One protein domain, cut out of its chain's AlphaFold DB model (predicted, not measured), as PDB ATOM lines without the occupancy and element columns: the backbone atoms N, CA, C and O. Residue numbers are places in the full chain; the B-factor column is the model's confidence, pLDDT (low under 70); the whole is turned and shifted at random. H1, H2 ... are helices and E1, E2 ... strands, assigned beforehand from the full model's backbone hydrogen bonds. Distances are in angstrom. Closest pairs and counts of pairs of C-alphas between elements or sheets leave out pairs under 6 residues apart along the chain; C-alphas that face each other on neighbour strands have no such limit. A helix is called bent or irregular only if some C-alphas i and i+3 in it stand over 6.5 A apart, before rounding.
ATOM      1  N   ILE A   3      55.133  16.571 -36.237       81.38
ATOM      2  CA  ILE A   3      54.793  15.392 -37.058       81.38
ATOM      3  C   ILE A   3      54.708  14.109 -36.227       81.38
ATOM      4  O   ILE A   3      53.763  13.350 -36.383       81.38
ATOM      5  N   GLU A   4      55.643  13.885 -35.303       83.81
ATOM      6  CA  GLU A   4      55.603  12.734 -34.390       83.81
ATOM      7  C   GLU A   4      54.347  12.784 -33.518       83.81
ATOM      8  O   GLU A   4      53.696  11.768 -33.311       83.81
ATOM      9  N   LYS A   5      53.957  13.985 -33.063       84.00
ATOM     10  CA  LYS A   5      52.740  14.164 -32.264       84.00
ATOM     11  C   LYS A   5      51.478  13.899 -33.085       84.00
ATOM     12  O   LYS A   5      50.561  13.270 -32.570       84.00
ATOM     13  N   ILE A   6      51.426  14.363 -34.335       84.19
ATOM     14  CA  ILE A   6      50.307  14.056 -35.235       84.19
ATOM     15  C   ILE A   6      50.259  12.540 -35.484       84.19
ATOM     16  O   ILE A   6      49.190  11.960 -35.352       84.19
ATOM     17  N   GLY A   7      51.400  11.886 -35.716       85.31
ATOM     18  CA  GLY A   7      51.478  10.432 -35.898       85.31
ATOM     19  C   GLY A   7      51.040   9.623 -34.670       85.31
ATOM     20  O   GLY A   7      50.331   8.630 -34.808       85.31
ATOM     21  N   GLU A   8      51.392  10.055 -33.454       86.81
ATOM     22  CA  GLU A   8      50.861   9.460 -32.217       86.81
ATOM     23  C   GLU A   8      49.330   9.573 -32.163       86.81
ATOM     24  O   GLU A   8      48.634   8.618 -31.814       86.81
ATOM     25  N   ILE A   9      48.803  10.739 -32.541       88.38
ATOM     26  CA  ILE A   9      47.373  11.049 -32.509       88.38
ATOM     27  C   ILE A   9      46.592  10.329 -33.615       88.38
ATOM     28  O   ILE A   9      45.451   9.949 -33.373       88.38
ATOM     29  N   GLU A  10      47.183  10.056 -34.778       85.25
ATOM     30  CA  GLU A  10      46.544   9.279 -35.855       85.25
ATOM     31  C   GLU A  10      46.120   7.876 -35.412       85.25
ATOM     32  O   GLU A  10      45.183   7.310 -35.965       85.25
ATOM     33  N   SER A  11      46.778   7.316 -34.394       85.94
ATOM     34  CA  SER A  11      46.371   6.030 -33.817       85.94
ATOM     35  C   SER A  11      45.167   6.121 -32.869       85.94
ATOM     36  O   SER A  11      44.607   5.094 -32.489       85.94
ATOM     37  N   LEU A  12      44.778   7.337 -32.474       90.75
ATOM     38  CA  LEU A  12      43.793   7.606 -31.426       90.75
ATOM     39  C   LEU A  12      42.566   8.370 -31.927       90.75
ATOM     40  O   LEU A  12      41.484   8.184 -31.376       90.75
ATOM     41  N   TRP A  13      42.737   9.278 -32.889       94.06
ATOM     42  CA  TRP A  13      41.688  10.176 -33.372       94.06
ATOM     43  C   TRP A  13      41.392   9.882 -34.837       94.06
ATOM     44  O   TRP A  13      42.300   9.786 -35.660       94.06
ATOM     45  N   GLU A  14      40.110   9.802 -35.177       90.25
ATOM     46  CA  GLU A  14      39.673   9.609 -36.558       90.25
ATOM     47  C   GLU A  14      39.603  10.960 -37.289       90.25
ATOM     48  O   GLU A  14      38.856  11.857 -36.891       90.25
ATOM     49  N   PHE A  15      40.390  11.123 -38.360       90.81
ATOM     50  CA  PHE A  15      40.326  12.295 -39.243       90.81
ATOM     51  C   PHE A  15      40.860  12.017 -40.658       90.81
ATOM     52  O   PHE A  15      41.884  11.359 -40.859       90.81
ATOM     53  N   ASP A  16      40.207  12.602 -41.663       92.31
ATOM     54  CA  ASP A  16      40.565  12.402 -43.074       92.31
ATOM     55  C   ASP A  16      41.584  13.428 -43.591       92.31
ATOM     56  O   ASP A  16      42.411  13.121 -44.454       92.31
ATOM     57  N   SER A  17      41.550  14.648 -43.050       95.19
ATOM     58  CA  SER A  17      42.336  15.792 -43.526       95.19
ATOM     59  C   SER A  17      42.881  16.644 -42.380       95.19
ATOM     60  O   SER A  17      42.388  16.597 -41.254       95.19
ATOM     61  N   ILE A  18      43.920  17.419 -42.685       95.69
ATOM     62  CA  ILE A  18      44.619  18.319 -41.774       95.69
ATOM     63  C   ILE A  18      44.506  19.737 -42.336       95.69
ATOM     64  O   ILE A  18      44.927  20.007 -43.463       95.69
ATOM     65  N   PHE A  19      43.975  20.654 -41.532       97.12
ATOM     66  CA  PHE A  19      44.122  22.086 -41.770       97.12
ATOM     67  C   PHE A  19      45.292  22.608 -40.933       97.12
ATOM     68  O   PHE A  19      45.276  22.514 -39.705       97.12
ATOM     69  N   LEU A  20      46.329  23.113 -41.598       95.62
ATOM     70  CA  LEU A  20      47.561  23.569 -40.965       95.62
ATOM     71  C   LEU A  20      47.595  25.099 -40.876       95.62
ATOM     72  O   LEU A  20      47.536  25.789 -41.891       95.62
ATOM     73  N   SER A  21      47.782  25.612 -39.659       94.31
ATOM     74  CA  SER A  21      48.090  27.021 -39.390       94.31
ATOM     75  C   SER A  21      49.500  27.124 -38.805       94.31
ATOM     76  O   SER A  21      49.745  26.676 -37.686       94.31
ATOM     77  N   THR A  22      50.439  27.656 -39.594       91.44
ATOM     78  CA  THR A  22      51.834  27.884 -39.194       91.44
ATOM     79  C   THR A  22      52.451  28.991 -40.045       91.44
ATOM     80  O   THR A  22      52.278  28.997 -41.264       91.44
ATOM     81  N   GLU A  23      53.203  29.884 -39.405       90.75
ATOM     82  CA  GLU A  23      54.054  30.886 -40.070       90.75
ATOM     83  C   GLU A  23      55.466  30.337 -40.342       90.75
ATOM     84  O   GLU A  23      56.279  30.994 -40.979       90.75
ATOM     85  N   ASP A  24      55.775  29.129 -39.867       90.06
ATOM     86  CA  ASP A  24      57.062  28.460 -40.073       90.06
ATOM     87  C   ASP A  24      57.049  27.643 -41.380       90.06
ATOM     88  O   ASP A  24      56.284  26.678 -41.528       90.06
ATOM     89  N   GLU A  25      57.905  28.038 -42.328       92.69
ATOM     90  CA  GLU A  25      58.033  27.403 -43.645       92.69
ATOM     91  C   GLU A  25      58.569  25.965 -43.557       92.69
ATOM     92  O   GLU A  25      58.117  25.077 -44.285       92.69
ATOM     93  N   GLU A  26      59.493  25.696 -42.632       91.31
ATOM     94  CA  GLU A  26      60.092  24.373 -42.462       91.31
ATOM     95  C   GLU A  26      59.052  23.368 -41.952       91.31
ATOM     96  O   GLU A  26      58.957  22.244 -42.462       91.31
ATOM     97  N   ILE A  27      58.223  23.777 -40.986       89.94
ATOM     98  CA  ILE A  27      57.102  22.967 -40.493       89.94
ATOM     99  C   ILE A  27      56.099  22.703 -41.619       89.94
ATOM    100  O   ILE A  27      55.688  21.553 -41.802       89.94
ATOM    101  N   CYS A  28      55.725  23.736 -42.379       93.56
ATOM    102  CA  CYS A  28      54.787  23.606 -43.494       93.56
ATOM    103  C   CYS A  28      55.287  22.599 -44.535       93.56
ATOM    104  O   CYS A  28      54.586  21.635 -44.859       93.56
ATOM    105  N   THR A  29      56.529  22.773 -44.989       93.62
ATOM    106  CA  THR A  29      57.165  21.900 -45.977       93.62
ATOM    107  C   THR A  29      57.221  20.454 -45.486       93.62
ATOM    108  O   THR A  29      56.837  19.540 -46.219       93.62
ATOM    109  N   LYS A  30      57.632  20.215 -44.234       93.19
ATOM    110  CA  LYS A  30      57.722  18.854 -43.682       93.19
ATOM    111  C   LYS A  30      56.354  18.183 -43.542       93.19
ATOM    112  O   LYS A  30      56.215  17.017 -43.908       93.19
ATOM    113  N   ILE A  31      55.340  18.901 -43.050       93.06
ATOM    114  CA  ILE A  31      53.976  18.364 -42.924       93.06
ATOM    115  C   ILE A  31      53.396  18.063 -44.306       93.06
ATOM    116  O   ILE A  31      52.843  16.983 -44.510       93.06
ATOM    117  N   LYS A  32      53.562  18.970 -45.278       94.06
ATOM    118  CA  LYS A  32      53.062  18.760 -46.640       94.06
ATOM    119  C   LYS A  32      53.761  17.592 -47.333       94.06
ATOM    120  O   LYS A  32      53.088  16.808 -47.994       94.06
ATOM    121  N   ALA A  33      55.072  17.438 -47.150       94.81
ATOM    122  CA  ALA A  33      55.822  16.308 -47.692       94.81
ATOM    123  C   ALA A  33      55.368  14.961 -47.103       94.81
ATOM    124  O   ALA A  33      55.341  13.964 -47.820       94.81
ATOM    125  N   TYR A  34      55.001  14.931 -45.818       93.56
ATOM    126  CA  TYR A  34      54.582  13.705 -45.138       93.56
ATOM    127  C   TYR A  34      53.126  13.320 -45.438       93.56
ATOM    128  O   TYR A  34      52.833  12.171 -45.751       93.56
ATOM    129  N   TYR A  35      52.207  14.283 -45.357       92.81
ATOM    130  CA  TYR A  35      50.762  14.041 -45.437       92.81
ATOM    131  C   TYR A  35      50.154  14.322 -46.819       92.81
ATOM    132  O   TYR A  35      48.991  13.991 -47.061       92.81
ATOM    133  N   GLY A  36      50.919  14.922 -47.734       94.75
ATOM    134  CA  GLY A  36      50.524  15.131 -49.125       94.75
ATOM    135  C   GLY A  36      49.199  15.880 -49.260       94.75
ATOM    136  O   GLY A  36      49.004  16.961 -48.696       94.75
ATOM    137  N   ASP A  37      48.271  15.303 -50.015       96.06
ATOM    138  CA  ASP A  37      46.988  15.925 -50.359       96.06
ATOM    139  C   ASP A  37      46.000  16.010 -49.190       96.06
ATOM    140  O   ASP A  37      45.016  16.738 -49.276       96.06
ATOM    141  N   ARG A  38      46.288  15.350 -48.061       95.00
ATOM    142  CA  ARG A  38      45.483  15.484 -46.837       95.00
ATOM    143  C   ARG A  38      45.670  16.841 -46.158       95.00
ATOM    144  O   ARG A  38      44.887  17.170 -45.277       95.00
ATOM    145  N   VAL A  39      46.688  17.622 -46.535       96.25
ATOM    146  CA  VAL A  39      47.008  18.912 -45.902       96.25
ATOM    147  C   VAL A  39      46.505  20.079 -46.735       96.25
ATOM    148  O   VAL A  39      46.903  20.247 -47.893       96.25
ATOM    149  N   SER A  40      45.723  20.932 -46.080       96.88
ATOM    150  CA  SER A  40      45.317  22.252 -46.552       96.88
ATOM    151  C   SER A  40      45.841  23.341 -45.613       96.88
ATOM    152  O   SER A  40      46.044  23.106 -44.423       96.88
ATOM    153  N   TYR A  41      46.090  24.529 -46.152       96.00
ATOM    154  CA  TYR A  41      46.526  25.709 -45.412       96.00
ATOM    155  C   TYR A  41      46.140  26.968 -46.195       96.00
ATOM    156  O   TYR A  41      45.863  26.894 -47.393       96.00
ATOM    157  N   THR A  42      46.122  28.119 -45.532       93.31
ATOM    158  CA  THR A  42      45.925  29.418 -46.190       93.31
ATOM    159  C   THR A  42      47.198  29.880 -46.902       93.31
ATOM    160  O   THR A  42      48.294  29.354 -46.684       93.31
ATOM    161  N   ASP A  43      47.068  30.899 -47.740       89.81
ATOM    162  CA  ASP A  43      48.171  31.632 -48.372       89.81
ATOM    163  C   ASP A  43      48.898  32.588 -47.405       89.81
ATOM    164  O   ASP A  43      49.615  33.482 -47.851       89.81
ATOM    165  N   GLN A  44      48.753  32.370 -46.089       87.75
ATOM    166  CA  GLN A  44      49.497  33.067 -45.041       87.75
ATOM    167  C   GLN A  44      50.995  33.088 -45.367       87.75
ATOM    168  O   GLN A  44      51.567  32.069 -45.777       87.75
ATOM    169  N   GLU A  45      51.617  34.251 -45.165       86.69
ATOM    170  CA  GLU A  45      53.059  34.420 -45.319       86.69
ATOM    171  C   GLU A  45      53.808  33.491 -44.358       86.69
ATOM    172  O   GLU A  45      53.434  33.328 -43.194       86.69
ATOM    173  N   ARG A  46      54.856  32.850 -44.872       90.38
ATOM    174  CA  ARG A  46      55.687  31.918 -44.116       90.38
ATOM    175  C   ARG A  46      57.124  32.379 -44.133       90.38
ATOM    176  O   ARG A  46      57.613  32.913 -45.129       90.38
ATOM    177  N   TYR A  47      57.799  32.115 -43.030       89.06
ATOM    178  CA  TYR A  47      59.147  32.566 -42.784       89.06
ATOM    179  C   TYR A  47      60.071  31.381 -42.524       89.06
ATOM    180  O   TYR A  47      59.725  30.421 -41.830       89.06
ATOM    181  N   THR A  48      61.283  31.485 -43.057       87.25
ATOM    182  CA  THR A  48      62.395  30.612 -42.686       87.25
ATOM    183  C   THR A  48      63.122  31.255 -41.515       87.25
ATOM    184  O   THR A  48      63.679  32.344 -41.647       87.25
ATOM    185  N   ILE A  49      63.107  30.589 -40.363       81.44
ATOM    186  CA  ILE A  49      63.715  31.109 -39.139       81.44
ATOM    187  C   ILE A  49      65.181  30.680 -39.094       81.44
ATOM    188  O   ILE A  49      65.498  29.491 -39.134       81.44
ATOM    189  N   GLU A  50      66.094  31.645 -39.007       80.75
ATOM    190  CA  GLU A  50      67.512  31.338 -38.814       80.75
ATOM    191  C   GLU A  50      67.767  30.773 -37.405       80.75
ATOM    192  O   GLU A  50      67.112  31.192 -36.444       80.75
ATOM    193  N   PRO A  51      68.754  29.873 -37.234       78.06
ATOM    194  CA  PRO A  51      69.103  29.343 -35.922       78.06
ATOM    195  C   PRO A  51      69.353  30.458 -34.897       78.06
ATOM    196  O   PRO A  51      70.228  31.302 -35.082       78.06
ATOM    197  N   GLY A  52      68.596  30.442 -33.798       76.00
ATOM    198  CA  GLY A  52      68.718  31.415 -32.708       76.00
ATOM    199  C   GLY A  52      67.843  32.668 -32.835       76.00
ATOM    200  O   GLY A  52      67.872  33.481 -31.915       76.00
ATOM    201  N   LYS A  53      67.057  32.815 -33.910       76.06
ATOM    202  CA  LYS A  53      66.005  33.839 -34.021       76.06
ATOM    203  C   LYS A  53      64.636  33.263 -33.673       76.06
ATOM    204  O   LYS A  53      64.409  32.060 -33.795       76.06
ATOM    205  N   LEU A  54      63.722  34.122 -33.243       76.50
ATOM    206  CA  LEU A  54      62.319  33.794 -33.041       76.50
ATOM    207  C   LEU A  54      61.468  34.401 -34.155       76.50
ATOM    208  O   LEU A  54      61.791  35.433 -34.731       76.50
ATOM    209  N   LEU A  55      60.321  33.778 -34.407       75.00
ATOM    210  CA  LEU A  55      59.342  34.255 -35.386       75.00
ATOM    211  C   LEU A  55      58.839  35.673 -35.041       75.00
ATOM    212  O   LEU A  55      58.638  36.500 -35.921       75.00
ATOM    213  N   VAL A  56      58.737  35.993 -33.742       71.00
ATOM    214  CA  VAL A  56      58.373  37.341 -33.270       71.00
ATOM    215  C   VAL A  56      59.380  38.416 -33.693       71.00
ATOM    216  O   VAL A  56      58.965  39.543 -33.947       71.00
ATOM    217  N   ASP A  57      60.659  38.060 -33.850       72.06
ATOM    218  CA  ASP A  57      61.716  38.988 -34.272       72.06
ATOM    219  C   ASP A  57      61.562  39.377 -35.754       72.06
ATOM    220  O   ASP A  57      62.090  40.392 -36.199       72.06
ATOM    221  N   LEU A  58      60.818  38.585 -36.536       71.88
ATOM    222  CA  LEU A  58      60.529  38.857 -37.948       71.88
ATOM    223  C   LEU A  58      59.324  39.792 -38.134       71.88
ATOM    224  O   LEU A  58      59.142  40.359 -39.207       71.88
ATOM    225  N   HIS A  59      58.512  39.991 -37.091       71.19
ATOM    226  CA  HIS A  59      57.302  40.818 -37.128       71.19
ATOM    227  C   HIS A  59      57.532  42.283 -36.704       71.19
ATOM    228  O   HIS A  59      56.562  43.028 -36.520       71.19
ATOM    229  N   GLU A  60      58.786  42.714 -36.532       62.38
ATOM    230  CA  GLU A  60      59.117  44.072 -36.077       62.38
ATOM    231  C   GLU A  60      58.788  45.157 -37.122       62.38
ATOM    232  O   GLU A  60      58.415  46.274 -36.757       62.38
ATOM    233  N   GLU A  61      58.807  44.830 -38.419       61.88
ATOM    234  CA  GLU A  61      58.464  45.765 -39.499       61.88
ATOM    235  C   GLU A  61      56.999  45.621 -39.940       61.88
ATOM    236  O   GLU A  61      56.674  45.083 -41.000       61.88
ATOM    237  N   LYS A  62      56.067  46.143 -39.136       61.78
ATOM    238  CA  LYS A  62      54.669  46.274 -39.576       61.78
ATOM    239  C   LYS A  62      54.559  47.365 -40.638       61.78
ATOM    240  O   LYS A  62      54.654  48.550 -40.323       61.78
ATOM    241  N   LYS A  63      54.297  46.973 -41.886       70.81
ATOM    242  CA  LYS A  63      53.984  47.918 -42.966       70.81
ATOM    243  C   LYS A  63      52.678  48.649 -42.664       70.81
ATOM    244  O   LYS A  63      51.627  48.037 -42.447       70.81
ATOM    245  N   GLU A  64      52.750  49.973 -42.642       75.94
ATOM    246  CA  GLU A  64      51.582  50.827 -42.457       75.94
ATOM    247  C   GLU A  64      50.538  50.542 -43.552       75.94
ATOM    248  O   GLU A  64      50.870  50.401 -44.727       75.94
ATOM    249  N   GLY A  65      49.268  50.408 -43.161       81.38
ATOM    250  CA  GLY A  65      48.162  50.100 -44.074       81.38
ATOM    251  C   GLY A  65      47.822  48.612 -44.245       81.38
ATOM    252  O   GLY A  65      46.722  48.307 -44.697       81.38
ATOM    253  N   GLU A  66      48.676  47.675 -43.817       84.31
ATOM    254  CA  GLU A  66      48.396  46.234 -43.981       84.31
ATOM    255  C   GLU A  66      47.635  45.596 -42.805       84.31
ATOM    256  O   GLU A  66      47.095  44.497 -42.930       84.31
ATOM    257  N   GLY A  67      47.529  46.293 -41.669       85.50
ATOM    258  CA  GLY A  67      46.997  45.727 -40.425       85.50
ATOM    259  C   GLY A  67      45.573  45.166 -40.521       85.50
ATOM    260  O   GLY A  67      45.285  44.141 -39.908       85.50
ATOM    261  N   PHE A  68      44.687  45.788 -41.309       89.69
ATOM    262  CA  PHE A  68      43.326  45.273 -41.507       89.69
ATOM    263  C   PHE A  68      43.330  43.935 -42.256       89.69
ATOM    264  O   PHE A  68      42.658  42.997 -41.833       89.69
ATOM    265  N   ARG A  69      44.110  43.839 -43.341       88.81
ATOM    266  CA  ARG A  69      44.243  42.618 -44.144       88.81
ATOM    267  C   ARG A  69      44.813  41.480 -43.299       88.81
ATOM    268  O   ARG A  69      44.187  40.431 -43.216       88.81
ATOM    269  N   LEU A  70      45.926  41.730 -42.608       87.75
ATOM    270  CA  LEU A  70      46.566  40.742 -41.732       87.75
ATOM    271  C   LEU A  70      45.624  40.281 -40.611       87.75
ATOM    272  O   LEU A  70      45.527  39.093 -40.317       87.75
ATOM    273  N   GLY A  71      44.876  41.213 -40.012       90.44
ATOM    274  CA  GLY A  71      43.852  40.887 -39.022       90.44
ATOM    275  C   GLY A  71      42.729  40.019 -39.595       90.44
ATOM    276  O   GLY A  71      42.305  39.063 -38.948       90.44
ATOM    277  N   ALA A  72      42.261  40.313 -40.810       92.56
ATOM    278  CA  ALA A  72      41.239  39.518 -41.484       92.56
ATOM    279  C   ALA A  72      41.740  38.103 -41.817       92.56
ATOM    280  O   ALA A  72      41.046  37.133 -41.525       92.56
ATOM    281  N   GLU A  73      42.953  37.967 -42.356       91.88
ATOM    282  CA  GLU A  73      43.585  36.674 -42.662       91.88
ATOM    283  C   GLU A  73      43.769  35.817 -41.404       91.88
ATOM    284  O   GLU A  73      43.430  34.627 -41.394       91.88
ATOM    285  N   TYR A  74      44.223  36.438 -40.314       92.38
ATOM    286  CA  TYR A  74      44.323  35.802 -39.005       92.38
ATOM    287  C   TYR A  74      42.963  35.288 -38.517       92.38
ATOM    288  O   TYR A  74      42.831  34.117 -38.160       92.38
ATOM    289  N   LEU A  75      41.925  36.133 -38.538       94.94
ATOM    290  CA  LEU A  75      40.583  35.754 -38.088       94.94
ATOM    291  C   LEU A  75      39.971  34.648 -38.955       94.94
ATOM    292  O   LEU A  75      39.366  33.728 -38.409       94.94
ATOM    293  N   CYS A  76      40.159  34.696 -40.275       95.88
ATOM    294  CA  CYS A  76      39.738  33.632 -41.186       95.88
ATOM    295  C   CYS A  76      40.429  32.306 -40.853       95.88
ATOM    296  O   CYS A  76      39.778  31.265 -40.793       95.88
ATOM    297  N   THR A  77      41.734  32.339 -40.584       96.38
ATOM    298  CA  THR A  77      42.515  31.143 -40.245       96.38
ATOM    299  C   THR A  77      42.050  30.542 -38.917       96.38
ATOM    300  O   THR A  77      41.812  29.338 -38.826       96.38
ATOM    301  N   VAL A  78      41.831  31.376 -37.899       96.75
ATOM    302  CA  VAL A  78      41.283  30.943 -36.605       96.75
ATOM    303  C   VAL A  78      39.858  30.406 -36.739       96.75
ATOM    304  O   VAL A  78      39.510  29.406 -36.108       96.75
ATOM    305  N   HIS A  79      39.041  31.023 -37.592       97.81
ATOM    306  CA  HIS A  79      37.709  30.523 -37.885       97.81
ATOM    307  C   HIS A  79      37.766  29.126 -38.508       97.81
ATOM    308  O   HIS A  79      37.078  28.231 -38.026       97.81
ATOM    309  N   LEU A  80      38.633  28.898 -39.498       97.81
ATOM    310  CA  LEU A  80      38.821  27.577 -40.104       97.81
ATOM    311  C   LEU A  80      39.277  26.534 -39.076       97.81
ATOM    312  O   LEU A  80      38.691  25.455 -39.026       97.81
ATOM    313  N   LEU A  81      40.225  26.878 -38.191       97.44
ATOM    314  CA  LEU A  81      40.611  26.006 -37.073       97.44
ATOM    315  C   LEU A  81      39.392  25.626 -36.226       97.44
ATOM    316  O   LEU A  81      39.214  24.453 -35.902       97.44
ATOM    317  N   SER A  82      38.528  26.592 -35.899       98.00
ATOM    318  CA  SER A  82      37.326  26.369 -35.080       98.00
ATOM    319  C   SER A  82      36.307  25.408 -35.703       98.00
ATOM    320  O   SER A  82      35.489  24.846 -34.976       98.00
ATOM    321  N   GLN A  83      36.347  25.209 -37.025       97.88
ATOM    322  CA  GLN A  83      35.447  24.304 -37.746       97.88
ATOM    323  C   GLN A  83      35.992  22.871 -37.868       97.88
ATOM    324  O   GLN A  83      35.270  21.985 -38.323       97.88
ATOM    325  N   CYS A  84      37.243  22.612 -37.471       97.38
ATOM    326  CA  CYS A  84      37.796  21.258 -37.460       97.38
ATOM    327  C   CYS A  84      37.091  20.358 -36.425       97.38
ATOM    328  O   CYS A  84      36.538  20.830 -35.433       97.38
ATOM    329  N   CYS A  85      37.143  19.036 -36.627       96.81
ATOM    330  CA  CYS A  85      36.588  18.065 -35.674       96.81
ATOM    331  C   CYS A  85      37.417  17.956 -34.387       96.81
ATOM    332  O   CYS A  85      36.866  17.688 -33.322       96.81
ATOM    333  N   SER A  86      38.727  18.181 -34.478       96.62
ATOM    334  CA  SER A  86      39.678  18.117 -33.370       96.62
ATOM    335  C   SER A  86      40.773  19.170 -33.546       96.62
ATOM    336  O   SER A  86      40.989  19.662 -34.655       96.62
ATOM    337  N   LEU A  87      41.473  19.507 -32.460       95.62
ATOM    338  CA  LEU A  87      42.523  20.528 -32.447       95.62
ATOM    339  C   LEU A  87      43.820  20.002 -31.823       95.62
ATOM    340  O   LEU A  87      43.823  19.504 -30.698       95.62
ATOM    341  N   ILE A  88      44.934  20.194 -32.530       93.19
ATOM    342  CA  ILE A  88      46.297  20.015 -32.016       93.19
ATOM    343  C   ILE A  88      46.986  21.373 -32.100       93.19
ATOM    344  O   ILE A  88      47.040  21.958 -33.180       93.19
ATOM    345  N   ALA A  89      47.513  21.881 -30.988       91.94
ATOM    346  CA  ALA A  89      48.164  23.187 -30.975       91.94
ATOM    347  C   ALA A  89      49.383  23.253 -30.051       91.94
ATOM    348  O   ALA A  89      49.447  22.579 -29.020       91.94
ATOM    349  N   SER A  90      50.339  24.110 -30.414       85.12
ATOM    350  CA  SER A  90      51.469  24.486 -29.569       85.12
ATOM    351  C   SER A  90      51.164  25.769 -28.790       85.12
ATOM    352  O   SER A  90      50.814  26.807 -29.352       85.12
ATOM    353  N   GLY A  91      51.347  25.710 -27.472       78.94
ATOM    354  CA  GLY A  91      51.246  26.858 -26.580       78.94
ATOM    355  C   GLY A  91      49.823  27.376 -26.346       78.94
ATOM    356  O   GLY A  91      48.848  26.983 -26.980       78.94
ATOM    357  N   ASN A  92      49.700  28.299 -25.392       77.88
ATOM    358  CA  ASN A  92      48.431  28.942 -25.040       77.88
ATOM    359  C   ASN A  92      48.319  30.331 -25.695       77.88
ATOM    360  O   ASN A  92      48.202  31.353 -25.008       77.88
ATOM    361  N   CYS A  93      48.445  30.375 -27.024       85.19
ATOM    362  CA  CYS A  93      48.435  31.620 -27.791       85.19
ATOM    363  C   CYS A  93      47.005  32.130 -28.056       85.19
ATOM    364  O   CYS A  93      46.013  31.430 -27.834       85.19
ATOM    365  N   GLY A  94      46.889  33.375 -28.535       90.31
ATOM    366  CA  GLY A  94      45.594  33.995 -28.843       90.31
ATOM    367  C   GLY A  94      44.764  33.202 -29.856       90.31
ATOM    368  O   GLY A  94      43.553  33.092 -29.685       90.31
ATOM    369  N   ALA A  95      45.421  32.570 -30.837       92.25
ATOM    370  CA  ALA A  95      44.743  31.793 -31.874       92.25
ATOM    371  C   ALA A  95      44.057  30.557 -31.281       92.25
ATOM    372  O   ALA A  95      42.901  30.290 -31.592       92.25
ATOM    373  N   VAL A  96      44.731  29.855 -30.362       94.56
ATOM    374  CA  VAL A  96      44.167  28.690 -29.663       94.56
ATOM    375  C   VAL A  96      42.961  29.095 -28.824       94.56
ATOM    376  O   VAL A  96      41.912  28.462 -28.909       94.56
ATOM    377  N   LYS A  97      43.080  30.175 -28.043       95.06
ATOM    378  CA  LYS A  97      41.975  30.666 -27.205       95.06
ATOM    379  C   LYS A  97      40.754  31.037 -28.040       95.06
ATOM    380  O   LYS A  97      39.637  30.684 -27.675       95.06
ATOM    381  N   GLU A  98      40.967  31.728 -29.153       97.19
ATOM    382  CA  GLU A  98      39.880  32.165 -30.023       97.19
ATOM    383  C   GLU A  98      39.268  30.999 -30.814       97.19
ATOM    384  O   GLU A  98      38.045  30.924 -30.910       97.19
ATOM    385  N   ALA A  99      40.067  30.035 -31.281       97.69
ATOM    386  CA  ALA A  99      39.559  28.819 -31.919       97.69
ATOM    387  C   ALA A  99      38.679  28.006 -30.956       97.69
ATOM    388  O   ALA A  99      37.570  27.620 -31.319       97.69
ATOM    389  N   LEU A 100      39.124  27.817 -29.706       97.06
ATOM    390  CA  LEU A 100      38.338  27.153 -28.658       97.06
ATOM    391  C   LEU A 100      37.033  27.901 -28.365       97.06
ATOM    392  O   LEU A 100      35.977  27.280 -28.243       97.06
ATOM    393  N   ARG A 101      37.092  29.237 -28.286       97.69
ATOM    394  CA  ARG A 101      35.916  30.083 -28.057       97.69
ATOM    395  C   ARG A 101      34.907  29.990 -29.207       97.69
ATOM    396  O   ARG A 101      33.716  29.893 -28.941       97.69
ATOM    397  N   GLN A 102      35.360  30.039 -30.461       98.31
ATOM    398  CA  GLN A 102      34.485  29.954 -31.641       98.31
ATOM    399  C   GLN A 102      33.914  28.549 -31.854       98.31
ATOM    400  O   GLN A 102      32.768  28.410 -32.279       98.31
ATOM    401  N   ASN A 103      34.702  27.513 -31.554       98.38
ATOM    402  CA  ASN A 103      34.273  26.127 -31.681       98.38
ATOM    403  C   ASN A 103      33.155  25.772 -30.681       98.38
ATOM    404  O   ASN A 103      32.316  24.931 -30.996       98.38
ATOM    405  N   ASP A 104      33.095  26.451 -29.528       97.81
ATOM    406  CA  ASP A 104      32.010  26.323 -28.540       97.81
ATOM    407  C   ASP A 104      31.854  24.884 -28.005       97.81
ATOM    408  O   ASP A 104      30.759  24.335 -27.900       97.81
ATOM    409  N   GLY A 105      32.990  24.234 -27.719       97.31
ATOM    410  CA  GLY A 105      33.039  22.893 -27.121       97.31
ATOM    411  C   GLY A 105      32.649  21.740 -28.054       97.31
ATOM    412  O   GLY A 105      32.370  20.646 -27.573       97.31
ATOM    413  N   LYS A 106      32.621  21.966 -29.372       98.12
ATOM    414  CA  LYS A 106      32.251  20.963 -30.388       98.12
ATOM    415  C   LYS A 106      33.407  20.066 -30.828       98.12
ATOM    416  O   LYS A 106      33.162  19.064 -31.496       98.12
ATOM    417  N   TYR A 107      34.650  20.409 -30.493       97.88
ATOM    418  CA  TYR A 107      35.795  19.547 -30.745       97.88
ATOM    419  C   TYR A 107      35.615  18.209 -30.031       97.88
ATOM    420  O   TYR A 107      35.347  18.160 -28.833       97.88
ATOM    421  N   GLN A 108      35.828  17.123 -30.766       97.06
ATOM    422  CA  GLN A 108      35.866  15.772 -30.214       97.06
ATOM    423  C   GLN A 108      37.107  15.594 -29.342       97.06
ATOM    424  O   GLN A 108      37.036  15.042 -28.243       97.06
ATOM    425  N   HIS A 109      38.240  16.118 -29.816       96.38
ATOM    426  CA  HIS A 109      39.501  16.067 -29.104       96.38
ATOM    427  C   HIS A 109      40.270  17.384 -29.203       96.38
ATOM    428  O   HIS A 109      40.271  18.063 -30.231       96.38
ATOM    429  N   VAL A 110      40.961  17.734 -28.118       95.00
ATOM    430  CA  VAL A 110      41.848  18.896 -28.049       95.00
ATOM    431  C   VAL A 110      43.136  18.481 -27.354       95.00
ATOM    432  O   VAL A 110      43.106  17.952 -26.244       95.00
ATOM    433  N   TYR A 111      44.272  18.760 -27.987       92.56
ATOM    434  CA  TYR A 111      45.593  18.578 -27.405       92.56
ATOM    435  C   TYR A 111      46.410  19.858 -27.569       92.56
ATOM    436  O   TYR A 111      46.785  20.239 -28.678       92.56
ATOM    437  N   VAL A 112      46.700  20.513 -26.446       91.38
ATOM    438  CA  VAL A 112      47.569  21.692 -26.390       91.38
ATOM    439  C   VAL A 112      48.824  21.306 -25.626       91.38
ATOM    440  O   VAL A 112      48.741  20.954 -24.450       91.38
ATOM    441  N   PHE A 113      49.982  21.356 -26.280       85.69
ATOM    442  CA  PHE A 113      51.258  21.082 -25.621       85.69
ATOM    443  C   PHE A 113      52.020  22.367 -25.323       85.69
ATOM    444  O   PHE A 113      51.961  23.341 -26.073       85.69
ATOM    445  N   HIS A 114      52.752  22.353 -24.215       74.19
ATOM    446  CA  HIS A 114      53.638  23.439 -23.823       74.19
ATOM    447  C   HIS A 114      55.038  23.158 -24.380       74.19
ATOM    448  O   HIS A 114      55.558  22.058 -24.186       74.19
TER     449      HIS A 114
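Overview. This is residues 3 to 114 of the 115 residues of an uncharacterized protein of Lachnospiraceae bacterium (UniProt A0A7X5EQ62). A small ribbon of two parallel strands, E1 and E2, has helix H5 packed on it, chiefly at E1, with H1 on the other side of E1; the long helix H4 meets H5 with its residues 78 to 82 and runs off at an angle to it. H2 lies near H1, the short helix H3 touches no other helix and follows a long loop of residues 39 to 54, and residues 59 to 69, of which 67 to 69 belong to H4, stick out. The 112 printed residues hold five named helices and two named strands in the order H1 H2 H3 H4 E1 H5 E2, mostly helix. The whole is compact, with a radius of gyration of the C-alphas of 14.7 A and spans of 44 by 32 by 27 A.

Along the chain. H1, residues 3 to 10, begins at C-alpha 3 (54.793, 15.392, -37.058). H2, residues 25 to 38, is 17.6 A long and irregular: C-alphas 34 and 37 are 9.5 A apart. H3 is residues 55 to 58. H4, residues 67 to 82, is 22.3 A long. E1 is residues 86 to 90, H5 residues 94 to 103, and E2, residues 109 to 113, ends at C-alpha 113 (51.258, 21.082, -25.621).

Arrangement. H1 and H2 are close but not clearly touching; their closest C-alphas, of Ile 3 and Ile 31, are 6.6 A apart. H3 is apart from H4. H4 touches H5 at a steep tilt of 51 degrees, closest at the C-alphas of Ser 82 and Asn 103, 4.6 A. E1 and E2 are parallel, with N 87 and O 109 at 2.9 A; E1, H5, E2 form a strand-helix-strand unit, parallel neighbour strands joined through a helix, with a right-handed crossover. Every O i to N i+4 pair is within hydrogen-bond range in H1, H4 and H5; H2 has 8 of 10, and H3 is too short for one.

Size, cuts and confidence. The farthest C-alphas, of Ser 11 and Glu 64, are 45.9 A apart. The printed part has no cut. The links H1 to H2 and H2 to H3 are long. Residues 60 to 62 have pLDDT under 70.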